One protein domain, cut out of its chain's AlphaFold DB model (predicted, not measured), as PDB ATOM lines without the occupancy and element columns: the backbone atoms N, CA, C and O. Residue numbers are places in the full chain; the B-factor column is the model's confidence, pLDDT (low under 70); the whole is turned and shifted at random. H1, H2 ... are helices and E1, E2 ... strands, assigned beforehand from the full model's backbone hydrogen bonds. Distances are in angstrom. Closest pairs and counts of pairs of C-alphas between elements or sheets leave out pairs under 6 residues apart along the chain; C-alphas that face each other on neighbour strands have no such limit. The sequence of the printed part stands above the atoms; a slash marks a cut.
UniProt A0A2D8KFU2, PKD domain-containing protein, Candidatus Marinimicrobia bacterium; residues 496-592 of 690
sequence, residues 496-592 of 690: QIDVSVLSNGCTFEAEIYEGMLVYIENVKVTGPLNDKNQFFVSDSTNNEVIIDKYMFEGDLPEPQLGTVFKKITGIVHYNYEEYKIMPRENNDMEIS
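Overview. This is residues 496 to 592 of the 690 residues of the protein "PKD domain-containing protein" of Candidatus Marinimicrobia bacterium (UniProt A0A2D8KFU2). The domain is a small closed barrel of five strands, E1, E2, E3, E5 and E4 round the ring, in which the two longest strands, E1 and E4, bend sharply. The short helix H1 and the stretch before it lie over one end of the barrel, outside it; the short strand E6 pairs onto E4 toward the opposite end, where the long link of residues 549 to 563 loops past. The printed part has 97 residues, with one named helix followed by six named strands, H1 E1 E2 E3 E4 E5 E6; the sheet is mixed. The class is mostly strand, though under half of the residues are in named elements. The whole is compact, with a radius of gyration of the C-alphas of 11.9 A and spans of 32 by 28 by 24 A.

Arrangement. H1, residues 508 to 511, is on the barrel and outside it, at a height over the sheet of 10.1 A. It is too short for any O i to N i+4 pair; its 1 pair of O i to N i+3 is within range. E1, residues 517 to 525, and E2, residues 534 to 538, form an antiparallel hairpin, with N 524 and O 538 2.8 A apart. E2 and E3, residues 544 to 548, form another, with N 547 and O 535 2.8 A apart. E1, E2 and E3 are a meander, each strand the antiparallel neighbour of the one before. With E4, residues 564 to 575, they form a Greek key, four strands in a row of which the first is the antiparallel neighbour of the fourth: N 565 and O 523 are 2.8 A apart. E4 and E5, residues 578 to 582, form an antiparallel hairpin, with N 582 and O 571 2.8 A apart. E5 is parallel to E3, with N 581 and O 546 2.9 A apart. E6, residues 589 to 591, is antiparallel to E4, with N 566 and O 590 2.8 A apart; E5 and E6 lie on one side of E4, E1 on the other side.

Along the chain. H1 begins at C-alpha 508, (112.249, 28.854, 63.904). E1 is 20.6 A long and bends by 85 degrees at residue 522. E4, 25.7 A long, bends by 86 degrees at residue 567 and ends at C-alpha 575, (120.941, 24.211, 52.512). E2 measures 13.7 A, E3 13.1 A and E5 12.5 A. E6 ends at C-alpha 591, (111.757, -0.565, 56.450).

Size, cuts and confidence. The two C-alphas farthest apart, of Phe 508 and Gly 554, are 32.5 A apart. The printed part has no cut. The link from E3 to E4, 15 residues, is long. The mean pLDDT of the printed part is 87.8, and no printed residue is under 70.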
ATOM      1  N   GLN A 496     113.331  12.372  68.664       96.69
ATOM      2  CA  GLN A 496     112.123  12.256  67.850       96.69
ATOM      3  C   GLN A 496     111.598  13.636  67.470       96.69
ATOM      4  O   GLN A 496     111.361  14.458  68.356       96.69
ATOM      5  N   ILE A 497     111.330  13.845  66.186       94.19
ATOM      6  CA  ILE A 497     110.656  15.049  65.692       94.19
ATOM      7  C   ILE A 497     109.459  14.682  64.810       94.19
ATOM      8  O   ILE A 497     109.399  13.592  64.234       94.19
ATOM      9  N   ASP A 498     108.507  15.606  64.694       90.88
ATOM     10  CA  ASP A 498     107.418  15.507  63.724       90.88
ATOM     11  C   ASP A 498     107.895  15.989  62.349       90.88
ATOM     12  O   ASP A 498     108.620  16.978  62.247       90.88
ATOM     13  N   VAL A 499     107.439  15.345  61.268       84.12
ATOM     14  CA  VAL A 499     107.832  15.721  59.893       84.12
ATOM     15  C   VAL A 499     107.496  17.185  59.593       84.12
ATOM     16  O   VAL A 499     108.289  17.875  58.958       84.12
ATOM     17  N   SER A 500     106.378  17.691  60.130       84.31
ATOM     18  CA  SER A 500     105.951  19.087  59.971       84.31
ATOM     19  C   SER A 500     106.978  20.123  60.418       84.31
ATOM     20  O   SER A 500     106.908  21.256  59.949       84.31
ATOM     21  N   VAL A 501     107.888  19.758  61.331       89.62
ATOM     22  CA  VAL A 501     108.942  20.653  61.823       89.62
ATOM     23  C   VAL A 501     109.855  21.079  60.674       89.62
ATOM     24  O   VAL A 501     110.196  22.248  60.590       89.62
ATOM     25  N   LEU A 502     110.184  20.172  59.749       90.12
ATOM     26  CA  LEU A 502     111.154  20.422  58.674       90.12
ATOM     27  C   LEU A 502     110.510  20.756  57.316       90.12
ATOM     28  O   LEU A 502     111.207  21.102  56.367       90.12
ATOM     29  N   SER A 503     109.182  20.673  57.196       80.00
ATOM     30  CA  SER A 503     108.481  20.752  55.903       80.00
ATOM     31  C   SER A 503     108.369  22.144  55.274       80.00
ATOM     32  O   SER A 503     107.905  22.246  54.141       80.00
ATOM     33  N   ASN A 504     108.723  23.220  55.983       77.81
ATOM     34  CA  ASN A 504     108.427  24.598  55.555       77.81
ATOM     35  C   ASN A 504     109.677  25.468  55.328       77.81
ATOM     36  O   ASN A 504     109.594  26.691  55.445       77.81
ATOM     37  N   GLY A 505     110.818  24.855  54.996       83.31
ATOM     38  CA  GLY A 505     112.081  25.574  54.793       83.31
ATOM     39  C   GLY A 505     112.532  26.304  56.061       83.31
ATOM     40  O   GLY A 505     112.289  25.818  57.166       83.31
ATOM     41  N   CYS A 506     113.153  27.478  55.906       84.38
ATOM     42  CA  CYS A 506     113.667  28.290  57.015       84.38
ATOM     43  C   CYS A 506     112.566  28.757  57.997       84.38
ATOM     44  O   CYS A 506     111.882  29.771  57.782       84.38
ATOM     45  N   THR A 507     112.427  28.033  59.110       87.19
ATOM     46  CA  THR A 507     111.479  28.299  60.203       87.19
ATOM     47  C   THR A 507     112.178  28.181  61.550       87.19
ATOM     48  O   THR A 507     113.170  27.471  61.673       87.19
ATOM     49  N   PHE A 508     111.659  28.880  62.563       85.81
ATOM     50  CA  PHE A 508     112.249  28.854  63.904       85.81
ATOM     51  C   PHE A 508     112.220  27.437  64.489       85.81
ATOM     52  O   PHE A 508     113.174  26.997  65.115       85.81
ATOM     53  N   GLU A 509     111.130  26.705  64.254       90.75
ATOM     54  CA  GLU A 509     110.944  25.340  64.732       90.75
ATOM     55  C   GLU A 509     111.929  24.349  64.103       90.75
ATOM     56  O   GLU A 509     112.359  23.419  64.782       90.75
ATOM     57  N   ALA A 510     112.276  24.536  62.827       89.25
ATOM     58  CA  ALA A 510     113.247  23.694  62.139       89.25
ATOM     59  C   ALA A 510     114.683  23.976  62.596       89.25
ATOM     60  O   ALA A 510     115.437  23.031  62.830       89.25
ATOM     61  N   GLU A 511     115.022  25.254  62.783       92.81
ATOM     62  CA  GLU A 511     116.367  25.679  63.182       92.81
ATOM     63  C   GLU A 511     116.800  25.088  64.525       92.81
ATOM     64  O   GLU A 511     117.950  24.691  64.691       92.81
ATOM     65  N   ILE A 512     115.856  24.913  65.458       95.00
ATOM     66  CA  ILE A 512     116.096  24.243  66.746       95.00
ATOM     67  C   ILE A 512     116.841  22.911  66.574       95.00
ATOM     68  O   ILE A 512     117.586  22.504  67.464       95.00
ATOM     69  N   TYR A 513     116.625  22.214  65.461       96.94
ATOM     70  CA  TYR A 513     117.204  20.904  65.211       96.94
ATOM     71  C   TYR A 513     118.360  20.929  64.213       96.94
ATOM     72  O   TYR A 513     118.882  19.856  63.921       96.94
ATOM     73  N   GLU A 514     118.794  22.089  63.710       96.12
ATOM     74  CA  GLU A 514     119.929  22.190  62.789       96.12
ATOM     75  C   GLU A 514     121.170  21.466  63.347       96.12
ATOM     76  O   GLU A 514     121.536  21.591  64.514       96.12
ATOM     77  N   GLY A 515     121.794  20.620  62.520       97.00
ATOM     78  CA  GLY A 515     122.981  19.844  62.879       97.00
ATOM     79  C   GLY A 515     122.748  18.726  63.900       97.00
ATOM     80  O   GLY A 515     123.702  18.032  64.263       97.00
ATOM     81  N   MET A 516     121.516  18.525  64.381       98.25
ATOM     82  CA  MET A 516     121.199  17.521  65.396       98.25
ATOM     83  C   MET A 516     120.880  16.155  64.792       98.25
ATOM     84  O   MET A 516     120.276  16.043  63.726       98.25
ATOM     85  N   LEU A 517     121.236  15.096  65.519       98.31
ATOM     86  CA  LEU A 517     120.826  13.729  65.224       98.31
ATOM     87  C   LEU A 517     119.372  13.509  65.678       98.31
ATOM     88  O   LEU A 517     119.068  13.520  66.873       98.31
ATOM     89  N   VAL A 518     118.482  13.267  64.720       98.25
ATOM     90  CA  VAL A 518     117.037  13.106  64.931       98.25
ATOM     91  C   VAL A 518     116.525  11.794  64.348       98.25
ATOM     92  O   VAL A 518     117.232  11.098  63.618       98.25
ATOM     93  N   TYR A 519     115.273  11.458  64.642       97.88
ATOM     94  CA  TYR A 519     114.527  10.465  63.885       97.88
ATOM     95  C   TYR A 519     113.063  10.858  63.672       97.88
ATOM     96  O   TYR A 519     112.445  11.528  64.499       97.88
ATOM     97  N   ILE A 520     112.508  10.368  62.568       96.00
ATOM     98  CA  ILE A 520     111.089  10.440  62.204       96.00
ATOM     99  C   ILE A 520     110.528   9.022  62.068       96.00
ATOM    100  O   ILE A 520     111.268   8.079  61.778       96.00
ATOM    101  N   GLU A 521     109.221   8.854  62.265       93.25
ATOM    102  CA  GLU A 521     108.567   7.541  62.238       93.25
ATOM    103  C   GLU A 521     107.365   7.491  61.298       93.25
ATOM    104  O   GLU A 521     106.688   8.491  61.070       93.25
ATOM    105  N   ASN A 522     107.054   6.282  60.824       86.56
ATOM    106  CA  ASN A 522     105.854   5.965  60.045       86.56
ATOM    107  C   ASN A 522     105.675   6.856  58.805       86.56
ATOM    108  O   ASN A 522     104.583   7.370  58.544       86.56
ATOM    109  N   VAL A 523     106.754   7.017  58.041       88.62
ATOM    110  CA  VAL A 523     106.785   7.863  56.846       88.62
ATOM    111  C   VAL A 523     106.803   7.039  55.570       88.62
ATOM    112  O   VAL A 523     107.340   5.931  55.514       88.62
ATOM    113  N   LYS A 524     106.188   7.582  54.527       87.38
ATOM    114  CA  LYS A 524     106.007   6.927  53.237       87.38
ATOM    115  C   LYS A 524     106.788   7.663  52.161       87.38
ATOM    116  O   LYS A 524     106.676   8.873  52.056       87.38
ATOM    117  N   VAL A 525     107.488   6.930  51.303       85.50
ATOM    118  CA  VAL A 525     108.177   7.497  50.138       85.50
ATOM    119  C   VAL A 525     107.168   8.089  49.152       85.50
ATOM    120  O   VAL A 525     106.266   7.379  48.689       85.50
ATOM    121  N   THR A 526     107.331   9.368  48.820       80.44
ATOM    122  CA  THR A 526     106.442  10.154  47.943       80.44
ATOM    123  C   THR A 526     107.059  10.515  46.596       80.44
ATOM    124  O   THR A 526     106.320  10.837  45.664       80.44
ATOM    125  N   GLY A 527     108.376  10.384  46.448       73.25
ATOM    126  CA  GLY A 527     109.087  10.635  45.195       73.25
ATOM    127  C   GLY A 527     110.235   9.647  44.972       73.25
ATOM    128  O   GLY A 527     110.749   9.090  45.942       73.25
ATOM    129  N   PRO A 528     110.625   9.394  43.708       74.25
ATOM    130  CA  PRO A 528     111.815   8.604  43.407       74.25
ATOM    131  C   PRO A 528     113.091   9.337  43.846       74.25
ATOM    132  O   PRO A 528     113.072  10.552  44.055       74.25
ATOM    133  N   LEU A 529     114.204   8.599  43.923       79.25
ATOM    134  CA  LEU A 529     115.530   9.196  44.054       79.25
ATOM    135  C   LEU A 529     115.789  10.120  42.853       79.25
ATOM    136  O   LEU A 529     115.600   9.719  41.703       79.25
ATOM    137  N   ASN A 530     116.171  11.363  43.122       81.44
ATOM    138  CA  ASN A 530     116.454  12.365  42.101       81.44
ATOM    139  C   ASN A 530     117.953  12.406  41.740       81.44
ATOM    140  O   ASN A 530     118.792  11.781  42.388       81.44
ATOM    141  N   ASP A 531     118.304  13.223  40.744       82.12
ATOM    142  CA  ASP A 531     119.685  13.391  40.260       82.12
ATOM    143  C   ASP A 531     120.652  13.990  41.307       82.12
ATOM    144  O   ASP A 531     121.864  14.015  41.095       82.12
ATOM    145  N   LYS A 532     120.132  14.477  42.443       80.25
ATOM    146  CA  LYS A 532     120.904  14.966  43.595       80.25
ATOM    147  C   LYS A 532     121.079  13.894  44.681       80.25
ATOM    148  O   LYS A 532     121.550  14.218  45.765       80.25
ATOM    149  N   ASN A 533     120.720  12.637  44.408       87.25
ATOM    150  CA  ASN A 533     120.686  11.543  45.384       87.25
ATOM    151  C   ASN A 533     119.798  11.848  46.604       87.25
ATOM    152  O   ASN A 533     120.144  11.508  47.735       87.25
ATOM    153  N   GLN A 534     118.653  12.491  46.371       90.31
ATOM    154  CA  GLN A 534     117.650  12.791  47.393       90.31
ATOM    155  C   GLN A 534     116.319  12.126  47.049       90.31
ATOM    156  O   GLN A 534     115.964  12.017  45.873       90.31
ATOM    157  N   PHE A 535     115.555  11.726  48.061       86.94
ATOM    158  CA  PHE A 535     114.165  11.294  47.898       86.94
ATOM    159  C   PHE A 535     113.273  11.922  48.968       86.94
ATOM    160  O   PHE A 535     113.753  12.453  49.967       86.94
ATOM    161  N   PHE A 536     111.963  11.868  48.748       86.25
ATOM    162  CA  PHE A 536     110.976  12.522  49.602       86.25
ATOM    163  C   PHE A 536     110.185  11.490  50.393       86.25
ATOM    164  O   PHE A 536     109.823  10.431  49.862       86.25
ATOM    165  N   VAL A 537     109.905  11.806  51.656       89.12
ATOM    166  CA  VAL A 537     109.012  11.019  52.508       89.12
ATOM    167  C   VAL A 537     107.967  11.910  53.156       89.12
ATOM    168  O   VAL A 537     108.274  13.031  53.555       89.12
ATOM    169  N   SER A 538     106.748  11.398  53.307       83.12
ATOM    170  CA  SER A 538     105.669  12.103  53.988       83.12
ATOM    171  C   SER A 538     105.060  11.324  55.143       83.12
ATOM    172  O   SER A 538     105.047  10.090  55.163       83.12
ATOM    173  N   ASP A 539     104.536  12.067  56.112       80.69
ATOM    174  CA  ASP A 539     103.724  11.517  57.190       80.69
ATOM    175  C   ASP A 539     102.261  11.280  56.759       80.69
ATOM    176  O   ASP A 539     101.825  11.598  55.648       80.69
ATOM    177  N   SER A 540     101.454  10.742  57.677       74.62
ATOM    178  CA  SER A 540     100.018  10.505  57.450       74.62
ATOM    179  C   SER A 540      99.183  11.775  57.204       74.62
ATOM    180  O   SER A 540      98.038  11.684  56.754       74.62
ATOM    181  N   THR A 541      99.738  12.954  57.484       72.12
ATOM    182  CA  THR A 541      99.102  14.262  57.282       72.12
ATOM    183  C   THR A 541      99.578  14.978  56.011       72.12
ATOM    184  O   THR A 541      99.020  16.020  55.665       72.12
ATOM    185  N   ASN A 542     100.474  14.352  55.237       72.88
ATOM    186  CA  ASN A 542     101.122  14.868  54.026       72.88
ATOM    187  C   ASN A 542     102.123  16.008  54.263       72.88
ATOM    188  O   ASN A 542     102.402  16.753  53.325       72.88
ATOM    189  N   ASN A 543     102.671  16.147  55.473       76.31
ATOM    190  CA  ASN A 543     103.905  16.916  55.629       76.31
ATOM    191  C   ASN A 543     105.039  16.097  55.021       76.31
ATOM    192  O   ASN A 543     105.068  14.880  55.202       76.31
ATOM    193  N   GLU A 544     105.936  16.747  54.293       85.25
ATOM    194  CA  GLU A 544     106.998  16.095  53.531       85.25
ATOM    195  C   GLU A 544     108.369  16.602  53.986       85.25
ATOM    196  O   GLU A 544     108.510  17.763  54.368       85.25
ATOM    197  N   VAL A 545     109.373  15.731  53.965       90.12
ATOM    198  CA  VAL A 545     110.770  16.080  54.242       90.12
ATOM    199  C   VAL A 545     111.695  15.345  53.279       90.12
ATOM    200  O   VAL A 545     111.378  14.258  52.782       90.12
ATOM    201  N   ILE A 546     112.843  15.961  53.010       91.62
ATOM    202  CA  ILE A 546     113.870  15.443  52.111       91.62
ATOM    203  C   ILE A 546     114.805  14.517  52.886       91.62
ATOM    204  O   ILE A 546     115.324  14.884  53.943       91.62
ATOM    205  N   ILE A 547     115.058  13.335  52.328       94.81
ATOM    206  CA  ILE A 547     116.120  12.430  52.760       94.81
ATOM    207  C   ILE A 547     117.296  12.580  51.793       94.81
ATOM    208  O   ILE A 547     117.127  12.399  50.586       94.81
ATOM    209  N   ASP A 548     118.471  12.931  52.313       93.31
ATOM    210  CA  ASP A 548     119.655  13.288  51.521       93.31
ATOM    211  C   ASP A 548     120.828  12.320  51.777       93.31
ATOM    212  O   ASP A 548     121.124  11.963  52.919       93.31
ATOM    213  N   LYS A 549     121.504  11.894  50.699       91.69
ATOM    214  CA  LYS A 549     122.662  10.984  50.727       91.69
ATOM    215  C   LYS A 549     123.917  11.595  51.357       91.69
ATOM    216  O   LYS A 549     124.836  10.841  51.644       91.69
ATOM    217  N   TYR A 550     124.024  12.908  51.551       92.50
ATOM    218  CA  TYR A 550     125.296  13.584  51.860       92.50
ATOM    219  C   TYR A 550     126.162  12.934  52.966       92.50
ATOM    220  O   TYR A 550     127.383  12.900  52.824       92.50
ATOM    221  N   MET A 551     125.559  12.378  54.027       93.56
ATOM    222  CA  MET A 551     126.269  11.684  55.124       93.56
ATOM    223  C   MET A 551     126.330  10.157  54.990       93.56
ATOM    224  O   MET A 551     126.921   9.495  55.839       93.56
ATOM    225  N   PHE A 552     125.698   9.597  53.967       92.94
ATOM    226  CA  PHE A 552     125.439   8.173  53.856       92.94
ATOM    227  C   PHE A 552     126.661   7.406  53.353       92.94
ATOM    228  O   PHE A 552     127.157   7.656  52.251       92.94
ATOM    229  N   GLU A 553     127.116   6.421  54.123       90.00
ATOM    230  CA  GLU A 553     128.177   5.512  53.697       90.00
ATOM    231  C   GLU A 553     127.645   4.474  52.694       90.00
ATOM    232  O   GLU A 553     126.844   3.597  53.022       90.00
ATOM    233  N   GLY A 554     128.122   4.566  51.448       84.81
ATOM    234  CA  GLY A 554     127.747   3.670  50.353       84.81
ATOM    235  C   GLY A 554     126.625   4.223  49.475       84.81
ATOM    236  O   GLY A 554     126.504   5.431  49.273       84.81
ATOM    237  N   ASP A 555     125.820   3.335  48.893       80.00
ATOM    238  CA  ASP A 555     124.689   3.727  48.055       80.00
ATOM    239  C   ASP A 555     123.413   3.835  48.877       80.00
ATOM    240  O   ASP A 555     122.996   2.873  49.525       80.00
ATOM    241  N   LEU A 556     122.796   5.022  48.834       79.88
ATOM    242  CA  LEU A 556     121.490   5.248  49.434       79.88
ATOM    243  C   LEU A 556     120.493   4.287  48.765       79.88
ATOM    244  O   LEU A 556     120.505   4.177  47.535       79.88
ATOM    245  N   PRO A 557     119.644   3.580  49.528       76.88
ATOM    246  CA  PRO A 557     118.635   2.726  48.931       76.88
ATOM    247  C   PRO A 557     117.731   3.545  48.005       76.88
ATOM    248  O   PRO A 557     117.413   4.699  48.288       76.88
ATOM    249  N   GLU A 558     117.284   2.916  46.919       79.25
ATOM    250  CA  GLU A 558     116.276   3.450  45.999       79.25
ATOM    251  C   GLU A 558     114.910   2.821  46.323       79.25
ATOM    252  O   GLU A 558     114.470   1.885  45.643       79.25
ATOM    253  N   PRO A 559     114.233   3.246  47.406       77.06
ATOM    254  CA  PRO A 559     112.960   2.658  47.772       77.06
ATOM    255  C   PRO A 559     111.909   2.962  46.701       77.06
ATOM    256  O   PRO A 559     111.819   4.068  46.166       77.06
ATOM    257  N   GLN A 560     111.066   1.974  46.403       77.00
ATOM    258  CA  GLN A 560     109.952   2.177  45.481       77.00
ATOM    259  C   GLN A 560     108.961   3.190  46.057       77.00
ATOM    260  O   GLN A 560     108.752   3.251  47.273       77.00
ATOM    261  N   LEU A 561     108.298   3.939  45.173       76.38
ATOM    262  CA  LEU A 561     107.230   4.856  45.556       76.38
ATOM    263  C   LEU A 561     106.200   4.136  46.437       76.38
ATOM    264  O   LEU A 561     105.640   3.106  46.059       76.38
ATOM    265  N   GLY A 562     105.940   4.701  47.612       73.25
ATOM    266  CA  GLY A 562     105.026   4.151  48.601       73.25
ATOM    267  C   GLY A 562     105.604   3.126  49.573       73.25
ATOM    268  O   GLY A 562     104.847   2.632  50.407       73.25
ATOM    269  N   THR A 563     106.911   2.859  49.522       82.19
ATOM    270  CA  THR A 563     107.630   2.166  50.603       82.19
ATOM    271  C   THR A 563     107.415   2.909  51.919       82.19
ATOM    272  O   THR A 563     107.464   4.139  51.948       82.19
ATOM    273  N   VAL A 564     107.166   2.169  52.999       85.44
ATOM    274  CA  VAL A 564     106.971   2.735  54.336       85.44
ATOM    275  C   VAL A 564     108.191   2.435  55.188       85.44
ATOM    276  O   VAL A 564     108.545   1.271  55.399       85.44
ATOM    277  N   PHE A 565     108.796   3.492  55.709       88.94
ATOM    278  CA  PHE A 565     109.799   3.398  56.752       88.94
ATOM    279  C   PHE A 565     109.107   3.495  58.105       88.94
ATOM    280  O   PHE A 565     108.353   4.431  58.383       88.94
ATOM    281  N   LYS A 566     109.377   2.513  58.962       90.69
ATOM    282  CA  LYS A 566     108.976   2.560  60.364       90.69
ATOM    283  C   LYS A 566     109.720   3.687  61.074       90.69
ATOM    284  O   LYS A 566     109.105   4.409  61.851       90.69
ATOM    285  N   LYS A 567     111.013   3.834  60.781       94.12
ATOM    286  CA  LYS A 567     111.893   4.840  61.370       94.12
ATOM    287  C   LYS A 567     112.969   5.251  60.368       94.12
ATOM    288  O   LYS A 567     113.548   4.386  59.714       94.12
ATOM    289  N   ILE A 568     113.240   6.549  60.275       96.44
ATOM    290  CA  ILE A 568     114.423   7.096  59.604       96.44
ATOM    291  C   ILE A 568     115.153   7.971  60.615       96.44
ATOM    292  O   ILE A 568     114.561   8.896  61.163       96.44
ATOM    293  N   THR A 569     116.417   7.659  60.864       98.12
ATOM    294  CA  THR A 569     117.341   8.413  61.718       98.12
ATOM    295  C   THR A 569     118.310   9.182  60.824       98.12
ATOM    296  O   THR A 569     118.662   8.720  59.742       98.12
ATOM    297  N   GLY A 570     118.746  10.362  61.238       97.88
ATOM    298  CA  GLY A 570     119.738  11.116  60.481       97.88
ATOM    299  C   GLY A 570     120.032  12.467  61.101       97.88
ATOM    300  O   GLY A 570     119.393  12.869  62.069       97.88
ATOM    301  N   ILE A 571     121.029  13.151  60.555       98.38
ATOM    302  CA  ILE A 571     121.399  14.498  60.989       98.38
ATOM    303  C   ILE A 571     120.583  15.512  60.191       98.38
ATOM    304  O   ILE A 571     120.511  15.404  58.965       98.38
ATOM    305  N   VAL A 572     119.967  16.477  60.870       98.06
ATOM    306  CA  VAL A 572     119.269  17.583  60.205       98.06
ATOM    307  C   VAL A 572     120.288  18.548  59.618       98.06
ATOM    308  O   VAL A 572     121.255  18.922  60.279       98.06
ATOM    309  N   HIS A 573     120.074  18.975  58.382       95.75
ATOM    310  CA  HIS A 573     120.944  19.943  57.728       95.75
ATOM    311  C   HIS A 573     120.150  20.880  56.833       95.75
ATOM    312  O   HIS A 573     119.203  20.454  56.167       95.75
ATOM    313  N   TYR A 574     120.564  22.141  56.836       91.44
ATOM    314  CA  TYR A 574     119.979  23.208  56.047       91.44
ATOM    315  C   TYR A 574     120.889  23.552  54.874       91.44
ATOM    316  O   TYR A 574     122.087  23.779  55.041       91.44
ATOM    317  N   ASN A 575     120.329  23.563  53.667       83.56
ATOM    318  CA  ASN A 575     120.941  24.211  52.512       83.56
ATOM    319  C   ASN A 575     119.888  24.468  51.432       83.56
ATOM    320  O   ASN A 575     118.887  23.758  51.339       83.56
ATOM    321  N   TYR A 576     120.138  25.468  50.582       80.06
ATOM    322  CA  TYR A 576     119.228  25.849  49.494       80.06
ATOM    323  C   TYR A 576     117.784  26.108  49.969       80.06
ATOM    324  O   TYR A 576     116.843  25.687  49.305       80.06
ATOM    325  N   GLU A 577     117.625  26.783  51.114       79.25
ATOM    326  CA  GLU A 577     116.332  27.118  51.741       79.25
ATOM    327  C   GLU A 577     115.495  25.922  52.236       79.25
ATOM    328  O   GLU A 577     114.332  26.082  52.615       79.25
ATOM    329  N   GLU A 578     116.082  24.726  52.295       84.00
ATOM    330  CA  GLU A 578     115.398  23.488  52.664       84.00
ATOM    331  C   GLU A 578     116.118  22.772  53.815       84.00
ATOM    332  O   GLU A 578     117.343  22.621  53.800       84.00
ATOM    333  N   TYR A 579     115.350  22.247  54.778       91.94
ATOM    334  CA  TYR A 579     115.872  21.293  55.758       91.94
ATOM    335  C   TYR A 579     115.732  19.860  55.267       91.94
ATOM    336  O   TYR A 579     114.743  19.467  54.640       91.94
ATOM    337  N   LYS A 580     116.740  19.062  55.602       94.06
ATOM    338  CA  LYS A 580     116.889  17.680  55.153       94.06
ATOM    339  C   LYS A 580     117.300  16.809  56.318       94.06
ATOM    340  O   LYS A 580     117.961  17.279  57.238       94.06
ATOM    341  N   ILE A 581     116.960  15.530  56.243       97.56
ATOM    342  CA  ILE A 581     117.504  14.507  57.130       97.56
ATOM    343  C   ILE A 581     118.552  13.726  56.343       97.56
ATOM    344  O   ILE A 581     118.271  13.233  55.251       97.56
ATOM    345  N   MET A 582     119.754  13.610  56.904       97.19
ATOM    346  CA  MET A 582     120.884  12.890  56.315       97.19
ATOM    347  C   MET A 582     121.174  11.620  57.124       97.19
ATOM    348  O   MET A 582     121.848  11.700  58.159       97.19
ATOM    349  N   PRO A 583     120.659  10.447  56.713       97.12
ATOM    350  CA  PRO A 583     121.025   9.175  57.324       97.12
ATOM    351  C   PRO A 583     122.517   8.896  57.113       97.12
ATOM    352  O   PRO A 583     123.089   9.281  56.091       97.12
ATOM    353  N   ARG A 584     123.157   8.223  58.068       95.31
ATOM    354  CA  ARG A 584     124.607   7.954  58.029       95.31
ATOM    355  C   ARG A 584     124.915   6.590  57.427       95.31
ATOM    356  O   ARG A 584     125.919   6.416  56.750       95.31
ATOM    357  N   GLU A 585     124.046   5.617  57.667       93.69
ATOM    358  CA  GLU A 585     124.243   4.229  57.252       93.69
ATOM    359  C   GLU A 585     122.904   3.497  57.088       93.69
ATOM    360  O   GLU A 585     121.848   3.997  57.475       93.69
ATOM    361  N   ASN A 586     122.926   2.273  56.554       90.31
ATOM    362  CA  ASN A 586     121.712   1.469  56.357       90.31
ATOM    363  C   ASN A 586     120.904   1.252  57.648       90.31
ATOM    364  O   ASN A 586     119.678   1.213  57.597       90.31
ATOM    365  N   ASN A 587     121.573   1.133  58.801       91.12
ATOM    366  CA  ASN A 587     120.905   0.930  60.091       91.12
ATOM    367  C   ASN A 587     120.073   2.137  60.540       91.12
ATOM    368  O   ASN A 587     119.194   1.984  61.384       91.12
ATOM    369  N   ASP A 588     120.319   3.321  59.975       95.12
ATOM    370  CA  ASP A 588     119.509   4.502  60.252       95.12
ATOM    371  C   ASP A 588     118.130   4.433  59.552       95.12
ATOM    372  O   ASP A 588     117.256   5.241  59.860       95.12
ATOM    373  N   MET A 589     117.883   3.470  58.654       92.12
ATOM    374  CA  MET A 589     116.609   3.312  57.937       92.12
ATOM    375  C   MET A 589     115.960   1.949  58.201       92.12
ATOM    376  O   MET A 589     116.384   0.913  57.690       92.12
ATOM    377  N   GLU A 590     114.851   1.953  58.938       91.62
ATOM    378  CA  GLU A 590     114.070   0.752  59.237       91.62
ATOM    379  C   GLU A 590     112.856   0.652  58.301       91.62
ATOM    380  O   GLU A 590     111.869   1.377  58.459       91.62
ATOM    381  N   ILE A 591     112.897  -0.268  57.335       84.00
ATOM    382  CA  ILE A 591     111.757  -0.565  56.450       84.00
ATOM    383  C   ILE A 591     110.704  -1.382  57.216       84.00
ATOM    384  O   ILE A 591     111.031  -2.287  57.982       84.00
ATOM    385  N   SER A 592     109.421  -1.079  57.009       74.38
ATOM    386  CA  SER A 592     108.324  -1.881  57.562       74.38
ATOM    387  C   SER A 592     108.101  -3.167  56.748       74.38
ATOM    388  O   SER A 592     107.650  -3.102  55.607       74.38
TER     389      SER A 592